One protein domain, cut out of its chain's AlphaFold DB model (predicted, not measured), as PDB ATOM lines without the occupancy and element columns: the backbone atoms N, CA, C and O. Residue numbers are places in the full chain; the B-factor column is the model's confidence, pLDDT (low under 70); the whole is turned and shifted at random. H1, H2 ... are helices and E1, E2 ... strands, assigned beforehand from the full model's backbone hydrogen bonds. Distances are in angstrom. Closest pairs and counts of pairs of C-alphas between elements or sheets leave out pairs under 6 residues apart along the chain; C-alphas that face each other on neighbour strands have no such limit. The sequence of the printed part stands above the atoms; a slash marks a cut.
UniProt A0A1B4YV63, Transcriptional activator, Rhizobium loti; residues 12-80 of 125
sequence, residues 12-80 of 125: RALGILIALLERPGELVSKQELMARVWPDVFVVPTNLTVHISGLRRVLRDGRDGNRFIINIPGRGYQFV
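Overview. This is residues 12 to 80 of the 125 residues of the protein "Transcriptional activator" of Rhizobium loti (UniProt A0A1B4YV63). A small sheet of three antiparallel strands has helix H1 slantwise over it, and H2 and H3 reach the same sheet with part of their residues; the three helices meet one another crosswise. The long axis runs from the loop after H2, around Asp 40, to the loop before E2, around Asp 64. The printed part has 69 residues with three named helices and three named strands, in the order H1, E1, H2, H3, E2, E3; the sheet's order is E1, E3, E2, and the class is mixed, helices and strands. The whole is compact, with a radius of gyration of the C-alphas of 11.3 A, yet elongated in outline, with spans of 37 by 21 by 21 A.

Along the chain. In the sheet, E3 is residues 76 to 79, 10.5 A from first to last C-alpha, and ends at C-alpha 79 at (173.413, 120.320, 177.463). E2 is residues 69 to 72, 9.8 A, and E1 is residues 27 to 29, 6.4 A. H1, residues 12 to 21, begins at C-alpha 12 at (170.319, 129.718, 190.612) and is 14.2 A long. H2, residues 30 to 37, is 10.6 A long. H3, residues 45 to 58, the longest helix, is 20.0 A long and begins at C-alpha 45 at (158.646, 123.590, 186.529).

Arrangement. E3 is the inner strand. E2 and E3 form a hairpin, antiparallel at 151 degrees, with N 70 and O 78 within hydrogen-bond range at 2.8 A. E1 and E3 are antiparallel at 142 degrees, with N 28 and O 77 at 2.8 A. E1, H2, H3 and E2 make a split strand-helix-strand unit, two strands running the same way with E3 between them; its crossover is right-handed. H1 is on the sheet, over E3, at a height over the sheet of 10.4 A; its line and that of E3 stand at 57 degrees on the local plane, slantwise to the strands. The closest C-alphas of H1 and E3 are those of Leu 20 and Phe 79, 5.8 A. H2 only grazes the sheet with residues 30 to 35, and H3 with residues 49 to 56. H1 and H2 touch, C-alphas of Gly 15 and Val 37 at 5.6 A, at a steep tilt of 67 degrees, opposite ways. H3 touches H1 with residues 51 to 55 alone, C-alphas of His 51 and Ala 13 at 5.6 A, about perpendicular at 80 degrees. H2 and H3 only just touch, with 3 pairs of C-alphas within 8 A, the closest those of Lys 30 and Pro 45 at 6.9 A. In H1, H2 and H3 every O i to N i+4 pair is within hydrogen-bond range.

Size, cuts and confidence. The C-alphas farthest apart are those of Asp 40 and Asp 64, 37.7 A. The printed part has no cut and no long link. The mean pLDDT of the printed part is 78.5, and residues 61 to 66 are under 70.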
ATOM      1  N   ARG A  12     171.126 130.913 190.921       80.25
ATOM      2  CA  ARG A  12     170.319 129.718 190.612       80.25
ATOM      3  C   ARG A  12     170.441 129.278 189.154       80.25
ATOM      4  O   ARG A  12     170.581 128.091 188.888       80.25
ATOM      5  N   ALA A  13     170.432 130.217 188.210       79.31
ATOM      6  CA  ALA A  13     170.621 129.899 186.796       79.31
ATOM      7  C   ALA A  13     172.031 129.347 186.525       79.31
ATOM      8  O   ALA A  13     172.181 128.422 185.729       79.31
ATOM      9  N   LEU A  14     173.039 129.851 187.245       81.38
ATOM     10  CA  LEU A  14     174.386 129.283 187.240       81.38
ATOM     11  C   LEU A  14     174.400 127.858 187.805       81.38
ATOM     12  O   LEU A  14     174.992 126.978 187.194       81.38
ATOM     13  N   GLY A  15     173.698 127.605 188.912       83.44
ATOM     14  CA  GLY A  15     173.561 126.257 189.474       83.44
ATOM     15  C   GLY A  15     172.969 125.247 188.485       83.44
ATOM     16  O   GLY A  15     173.476 124.134 188.374       83.44
ATOM     17  N   ILE A  16     171.951 125.648 187.710       83.25
ATOM     18  CA  ILE A  16     171.389 124.808 186.633       83.25
ATOM     19  C   ILE A  16     172.463 124.503 185.589       83.25
ATOM     20  O   ILE A  16     172.623 123.353 185.187       83.25
ATOM     21  N   LEU A  17     173.193 125.528 185.145       81.56
ATOM     22  CA  LEU A  17     174.233 125.369 184.135       81.56
ATOM     23  C   LEU A  17     175.343 124.427 184.619       81.56
ATOM     24  O   LEU A  17     175.744 123.548 183.867       81.56
ATOM     25  N   ILE A  18     175.795 124.561 185.868       82.44
ATOM     26  CA  ILE A  18     176.803 123.677 186.471       82.44
ATOM     27  C   ILE A  18     176.293 122.235 186.521       82.44
ATOM     28  O   ILE A  18     177.000 121.326 186.102       82.44
ATOM     29  N   ALA A  19     175.050 122.021 186.963       84.06
ATOM     30  CA  ALA A  19     174.468 120.681 187.022       84.06
ATOM     31  C   ALA A  19     174.389 120.009 185.642       84.06
ATOM     32  O   ALA A  19     174.579 118.801 185.531       84.06
ATOM     33  N   LEU A  20     174.142 120.795 184.596       82.31
ATOM     34  CA  LEU A  20     174.151 120.324 183.216       82.31
ATOM     35  C   LEU A  20     175.573 120.111 182.661       82.31
ATOM     36  O   LEU A  20     175.792 119.191 181.880       82.31
ATOM     37  N   LEU A  21     176.538 120.948 183.053       80.06
ATOM     38  CA  LEU A  21     177.940 120.861 182.626       80.06
ATOM     39  C   LEU A  21     178.709 119.720 183.294       80.06
ATOM     40  O   LEU A  21     179.664 119.227 182.708       80.06
ATOM     41  N   GLU A  22     178.310 119.295 184.494       80.62
ATOM     42  CA  GLU A  22     178.876 118.105 185.136       80.62
ATOM     43  C   GLU A  22     178.582 116.824 184.352       80.62
ATOM     44  O   GLU A  22     179.343 115.862 184.439       80.62
ATOM     45  N   ARG A  23     177.491 116.810 183.581       76.62
ATOM     46  CA  ARG A  23     177.099 115.678 182.739       76.62
ATOM     47  C   ARG A  23     176.813 116.142 181.310       76.62
ATOM     48  O   ARG A  23     175.658 116.145 180.871       76.62
ATOM     49  N   PRO A  24     177.851 116.573 180.571       74.50
ATOM     50  CA  PRO A  24     177.673 117.094 179.226       74.50
ATOM     51  C   PRO A  24     177.115 115.986 178.327       74.50
ATOM     52  O   PRO A  24     177.644 114.877 178.283       74.50
ATOM     53  N   GLY A  25     176.024 116.272 177.619       75.00
ATOM     54  CA  GLY A  25     175.340 115.295 176.777       75.00
ATOM     55  C   GLY A  25     174.394 114.340 177.513       75.00
ATOM     56  O   GLY A  25     173.707 113.575 176.841       75.00
ATOM     57  N   GLU A  26     174.257 114.397 178.841       82.31
ATOM     58  CA  GLU A  26     173.224 113.625 179.543       82.31
ATOM     59  C   GLU A  26     171.901 114.384 179.662       82.31
ATOM     60  O   GLU A  26     171.843 115.612 179.766       82.31
ATOM     61  N   LEU A  27     170.809 113.621 179.659       85.50
ATOM     62  CA  LEU A  27     169.480 114.143 179.931       85.50
ATOM     63  C   LEU A  27     169.290 114.255 181.441       85.50
ATOM     64  O   LEU A  27     169.181 113.250 182.138       85.50
ATOM     65  N   VAL A  28     169.183 115.485 181.935       84.56
ATOM     66  CA  VAL A  28     168.895 115.771 183.338       84.56
ATOM     67  C   VAL A  28     167.410 116.078 183.486       84.56
ATOM     68  O   VAL A  28     166.855 116.950 182.806       84.56
ATOM     69  N   SER A  29     166.732 115.337 184.363       87.81
ATOM     70  CA  SER A  29     165.300 115.518 184.586       87.81
ATOM     71  C   SER A  29     165.014 116.865 185.255       87.81
ATOM     72  O   SER A  29     165.854 117.444 185.948       87.81
ATOM     73  N   LYS A  30     163.796 117.382 185.065       84.06
ATOM     74  CA  LYS A  30     163.387 118.634 185.722       84.06
ATOM     75  C   LYS A  30     163.473 118.512 187.242       84.06
ATOM     76  O   LYS A  30     163.937 119.443 187.885       84.06
ATOM     77  N   GLN A  31     163.065 117.364 187.787       83.31
ATOM     78  CA  GLN A  31     163.111 117.111 189.226       83.31
ATOM     79  C   GLN A  31     164.541 117.095 189.756       83.31
ATOM     80  O   GLN A  31     164.787 117.726 190.773       83.31
ATOM     81  N   GLU A  32     165.485 116.480 189.041       85.06
ATOM     82  CA  GLU A  32     166.899 116.447 189.436       85.06
ATOM     83  C   GLU A  32     167.516 117.857 189.450       85.06
ATOM     84  O   GLU A  32     168.177 118.255 190.409       85.06
ATOM     85  N   LEU A  33     167.234 118.664 188.416       83.31
ATOM     86  CA  LEU A  33     167.660 120.068 188.377       83.31
ATOM     87  C   LEU A  33     167.052 120.874 189.526       83.31
ATOM     88  O   LEU A  33     167.726 121.714 190.121       83.31
ATOM     89  N   MET A  34     165.780 120.622 189.835       82.50
ATOM     90  CA  MET A  34     165.081 121.293 190.925       82.50
ATOM     91  C   MET A  34     165.666 120.888 192.281       82.50
ATOM     92  O   MET A  34     165.999 121.776 193.053       82.50
ATOM     93  N   ALA A  35     165.905 119.599 192.530       83.94
ATOM     94  CA  ALA A  35     166.505 119.108 193.771       83.94
ATOM     95  C   ALA A  35     167.933 119.638 193.983       83.94
ATOM     96  O   ALA A  35     168.297 119.998 195.097       83.94
ATOM     97  N   ARG A  36     168.742 119.742 192.921       82.81
ATOM     98  CA  ARG A  36     170.110 120.273 193.032       82.81
ATOM     99  C   ARG A  36     170.173 121.771 193.283       82.81
ATOM    100  O   ARG A  36     170.996 122.234 194.065       82.81
ATOM    101  N   VAL A  37     169.366 122.546 192.564       82.56
ATOM    102  CA  VAL A  37     169.451 124.016 192.585       82.56
ATOM    103  C   VAL A  37     168.558 124.616 193.677       82.56
ATOM    104  O   VAL A  37     168.801 125.726 194.161       82.56
ATOM    105  N   TRP A  38     167.531 123.875 194.084       82.81
ATOM    106  CA  TRP A  38     166.570 124.218 195.126       82.81
ATOM    107  C   TRP A  38     166.345 123.025 196.075       82.81
ATOM    108  O   TRP A  38     165.231 122.510 196.141       82.81
ATOM    109  N   PRO A  39     167.365 122.595 196.840       77.19
ATOM    110  CA  PRO A  39     167.224 121.458 197.756       77.19
ATOM    111  C   PRO A  39     166.163 121.696 198.844       77.19
ATOM    112  O   PRO A  39     165.436 120.778 199.201       77.19
ATOM    113  N   ASP A  40     166.023 122.944 199.300       77.75
ATOM    114  CA  ASP A  40     165.118 123.350 200.388       77.75
ATOM    115  C   ASP A  40     163.883 124.135 199.912       77.75
ATOM    116  O   ASP A  40     163.173 124.754 200.703       77.75
ATOM    117  N   VAL A  41     163.631 124.193 198.600       75.69
ATOM    118  CA  VAL A  41     162.552 125.035 198.061       75.69
ATOM    119  C   VAL A  41     161.751 124.282 197.014       75.69
ATOM    120  O   VAL A  41     162.258 123.920 195.954       75.69
ATOM    121  N   PHE A  42     160.452 124.142 197.270       73.44
ATOM    122  CA  PHE A  42     159.507 123.620 196.290       73.44
ATOM    123  C   PHE A  42     159.287 124.654 195.180       73.44
ATOM    124  O   PHE A  42     158.450 125.550 195.271       73.44
ATOM    125  N   VAL A  43     160.090 124.565 194.123       74.12
ATOM    126  CA  VAL A  43     159.903 125.372 192.915       74.12
ATOM    127  C   VAL A  43     158.957 124.681 191.944       74.12
ATOM    128  O   VAL A  43     158.805 123.465 191.958       74.12
ATOM    129  N   VAL A  44     158.308 125.453 191.074       76.00
ATOM    130  CA  VAL A  44     157.486 124.912 189.984       76.00
ATOM    131  C   VAL A  44     158.310 124.742 188.701       76.00
ATOM    132  O   VAL A  44     159.224 125.535 188.452       76.00
ATOM    133  N   PRO A  45     157.966 123.782 187.817       76.81
ATOM    134  CA  PRO A  45     158.646 123.590 186.529       76.81
ATOM    135  C   PRO A  45     158.656 124.842 185.635       76.81
ATOM    136  O   PRO A  45     159.552 125.028 184.806       76.81
ATOM    137  N   THR A  46     157.673 125.727 185.809       78.00
ATOM    138  CA  THR A  46     157.613 127.029 185.137       78.00
ATOM    139  C   THR A  46     158.800 127.911 185.517       78.00
ATOM    140  O   THR A  46     159.400 128.525 184.638       78.00
ATOM    141  N   ASN A  47     159.212 127.910 186.789       81.62
ATOM    142  CA  ASN A  47     160.348 128.707 187.255       81.62
ATOM    143  C   ASN A  47     161.660 128.228 186.613       81.62
ATOM    144  O   ASN A  47     162.457 129.031 186.130       81.62
ATOM    145  N   LEU A  48     161.835 126.907 186.502       81.25
ATOM    146  CA  LEU A  48     162.953 126.309 185.772       81.25
ATOM    147  C   LEU A  48     162.977 126.785 184.312       81.25
ATOM    148  O   LEU A  48     164.018 127.190 183.808       81.25
ATOM    149  N   THR A  49     161.818 126.818 183.653       81.44
ATOM    150  CA  THR A  49     161.700 127.263 182.255       81.44
ATOM    151  C   THR A  49     162.045 128.749 182.085       81.44
ATOM    152  O   THR A  49     162.700 129.113 181.106       81.44
ATOM    153  N   VAL A  50     161.674 129.605 183.043       83.88
ATOM    154  CA  VAL A  50     162.041 131.035 183.059       83.88
ATOM    155  C   VAL A  50     163.553 131.208 183.208       83.88
ATOM    156  O   VAL A  50     164.166 131.929 182.419       83.88
ATOM    157  N   HIS A  51     164.180 130.497 184.151       83.56
ATOM    158  CA  HIS A  51     165.633 130.533 184.330       83.56
ATOM    159  C   HIS A  51     166.386 129.989 183.109       83.56
ATOM    160  O   HIS A  51     167.351 130.615 182.676       83.56
ATOM    161  N   ILE A  52     165.917 128.891 182.504       80.56
ATOM    162  CA  ILE A  52     166.452 128.352 181.242       80.56
ATOM    163  C   ILE A  52     166.335 129.403 180.129       80.56
ATOM    164  O   ILE A  52     167.282 129.615 179.383       80.56
ATOM    165  N   SER A  53     165.199 130.097 180.017       81.06
ATOM    166  CA  SER A  53     164.982 131.115 178.976       81.06
ATOM    167  C   SER A  53     165.901 132.327 179.157       81.06
ATOM    168  O   SER A  53     166.479 132.819 178.185       81.06
ATOM    169  N   GLY A  54     166.098 132.775 180.401       81.44
ATOM    170  CA  GLY A  54     167.082 133.805 180.741       81.44
ATOM    171  C   GLY A  54     168.510 133.360 180.416       81.44
ATOM    172  O   GLY A  54     169.251 134.095 179.767       81.44
ATOM    173  N   LEU A  55     168.858 132.124 180.777       80.75
ATOM    174  CA  LEU A  55     170.157 131.520 180.495       80.75
ATOM    175  C   LEU A  55     170.415 131.405 178.986       80.75
ATOM    176  O   LEU A  55     171.489 131.772 178.528       80.75
ATOM    177  N   ARG A  56     169.422 130.998 178.188       78.19
ATOM    178  CA  ARG A  56     169.517 130.961 176.719       78.19
ATOM    179  C   ARG A  56     169.791 132.345 176.131       78.19
ATOM    180  O   ARG A  56     170.632 132.484 175.251       78.19
ATOM    181  N   ARG A  57     169.136 133.387 176.648       77.62
ATOM    182  CA  ARG A  57     169.353 134.774 176.203       77.62
ATOM    183  C   ARG A  57     170.760 135.277 176.536       77.62
ATOM    184  O   ARG A  57     171.375 135.946 175.708       77.62
ATOM    185  N   VAL A  58     171.255 134.921 177.718       76.50
ATOM    186  CA  VAL A  58     172.606 135.217 178.223       76.50
ATOM    187  C   VAL A  58     173.677 134.501 177.403       76.50
ATOM    188  O   VAL A  58     174.603 135.139 176.912       76.50
ATOM    189  N   LEU A  59     173.508 133.196 177.186       73.44
ATOM    190  CA  LEU A  59     174.407 132.361 176.387       73.44
ATOM    191  C   LEU A  59     174.315 132.649 174.884       73.44
ATOM    192  O   LEU A  59     175.075 132.080 174.107       73.44
ATOM    193  N   ARG A  60     173.378 133.513 174.466       70.25
ATOM    194  CA  ARG A  60     173.028 133.746 173.058       70.25
ATOM    195  C   ARG A  60     172.726 132.431 172.328       70.25
ATOM    196  O   ARG A  60     173.000 132.304 171.141       70.25
ATOM    197  N   ASP A  61     172.134 131.475 173.042       67.62
ATOM    198  CA  ASP A  61     171.660 130.204 172.506       67.62
ATOM    199  C   ASP A  61     170.691 130.461 171.347       67.62
ATOM    200  O   ASP A  61     169.704 131.187 171.494       67.62
ATOM    201  N   GLY A  62     171.012 129.913 170.175       58.47
ATOM    202  CA  GLY A  62     170.290 130.154 168.928       58.47
ATOM    203  C   GLY A  62     170.797 131.332 168.086       58.47
ATOM    204  O   GLY A  62     170.321 131.485 166.962       58.47
ATOM    205  N   ARG A  63     171.770 132.134 168.549       54.75
ATOM    206  CA  ARG A  63     172.566 132.985 167.644       54.75
ATOM    207  C   ARG A  63     173.679 132.149 167.020       54.75
ATOM    208  O   ARG A  63     174.254 131.294 167.689       54.75
ATOM    209  N   ASP A  64     173.933 132.371 165.733       53.53
ATOM    210  CA  ASP A  64     174.956 131.661 164.947       53.53
ATOM    211  C   ASP A  64     174.762 130.133 164.840       53.53
ATOM    212  O   ASP A  64     175.686 129.400 164.513       53.53
ATOM    213  N   GLY A  65     173.548 129.622 165.092       58.78
ATOM    214  CA  GLY A  65     173.255 128.184 164.999       58.78
ATOM    215  C   GLY A  65     173.732 127.352 166.197       58.78
ATOM    216  O   GLY A  65     173.468 126.149 166.243       58.78
ATOM    217  N   ASN A  66     174.348 127.978 167.204       63.75
ATOM    218  CA  ASN A  66     174.797 127.294 168.410       63.75
ATOM    219  C   ASN A  66     173.621 127.004 169.349       63.75
ATOM    220  O   ASN A  66     173.042 127.908 169.957       63.75
ATOM    221  N   ARG A  67     173.285 125.719 169.497       71.00
ATOM    222  CA  ARG A  67     172.405 125.224 170.562       71.00
ATOM    223  C   ARG A  67     173.274 124.731 171.711       71.00
ATOM    224  O   ARG A  67     174.067 123.816 171.540       71.00
ATOM    225  N   PHE A  68     173.112 125.343 172.869       76.12
ATOM    226  CA  PHE A  68     173.744 124.969 174.124       76.12
ATOM    227  C   PHE A  68     172.824 124.074 174.950       76.12
ATOM    228  O   PHE A  68     173.282 123.068 175.483       76.12
ATOM    229  N   ILE A  69     171.527 124.400 175.024       81.12
ATOM    230  CA  ILE A  69     170.559 123.684 175.868       81.12
ATOM    231  C   ILE A  69     169.393 123.168 175.020       81.12
ATOM    232  O   ILE A  69     168.658 123.945 174.410       81.12
ATOM    233  N   ILE A  70     169.177 121.852 175.033       82.25
ATOM    234  CA  ILE A  70     168.014 121.193 174.432       82.25
ATOM    235  C   ILE A  70     166.997 120.873 175.524       82.25
ATOM    236  O   ILE A  70     167.314 120.267 176.544       82.25
ATOM    237  N   ASN A  71     165.745 121.265 175.294       83.31
ATOM    238  CA  ASN A  71     164.608 120.844 176.105       83.31
ATOM    239  C   ASN A  71     163.950 119.629 175.445       83.31
ATOM    240  O   ASN A  71     163.476 119.734 174.314       83.31
ATOM    241  N   ILE A  72     163.900 118.503 176.154       82.56
ATOM    242  CA  ILE A  72     163.186 117.303 175.725       82.56
ATOM    243  C   ILE A  72     161.825 117.284 176.436       82.56
ATOM    244  O   ILE A  72     161.769 117.048 177.653       82.56
ATOM    245  N   PRO A  73     160.715 117.529 175.713       75.88
ATOM    246  CA  PRO A  73     159.389 117.588 176.316       75.88
ATOM    247  C   PRO A  73     159.076 116.281 177.050       75.88
ATOM    248  O   PRO A  73     159.319 115.187 176.547       75.88
ATOM    249  N   GLY A  74     158.586 116.401 178.285       78.50
ATOM    250  CA  GLY A  74     158.247 115.258 179.138       78.50
ATOM    251  C   GLY A  74     159.429 114.520 179.778       78.50
ATOM    252  O   GLY A  74     159.188 113.713 180.666       78.50
ATOM    253  N   ARG A  75     160.687 114.804 179.403       80.75
ATOM    254  CA  ARG A  75     161.864 114.150 180.008       80.75
ATOM    255  C   ARG A  75     162.736 115.099 180.824       80.75
ATOM    256  O   ARG A  75     163.045 114.799 181.972       80.75
ATOM    257  N   GLY A  76     163.118 116.254 180.277       84.31
ATOM    258  CA  GLY A  76     164.066 117.139 180.957       84.31
ATOM    259  C   GLY A  76     164.878 118.016 180.018       84.31
ATOM    260  O   GLY A  76     164.419 118.368 178.933       84.31
ATOM    261  N   TYR A  77     166.082 118.373 180.449       85.06
ATOM    262  CA  TYR A  77     166.999 119.237 179.714       85.06
ATOM    263  C   TYR A  77     168.335 118.534 179.497       85.06
ATOM    264  O   TYR A  77     168.794 117.783 180.350       85.06
ATOM    265  N   GLN A  78     168.955 118.793 178.354       83.38
ATOM    266  CA  GLN A  78     170.252 118.247 177.975       83.38
ATOM    267  C   GLN A  78     171.153 119.385 177.506       83.38
ATOM    268  O   GLN A  78     170.716 120.264 176.761       83.38
ATOM    269  N   PHE A  79     172.412 119.367 177.931       83.44
ATOM    270  CA  PHE A  79     173.413 120.320 177.463       83.44
ATOM    271  C   PHE A  79     174.238 119.698 176.343       83.44
ATOM    272  O   PHE A  79     174.845 118.649 176.533       83.44
ATOM    273  N   VAL A  80     174.219 120.329 175.169       75.69
ATOM    274  CA  VAL A  80     174.794 119.785 173.923       75.69
ATOM    275  C   VAL A  80     175.875 120.667 173.311       75.69
ATOM    276  O   VAL A  80     176.435 120.321 172.272       75.69
TER     277      VAL A  80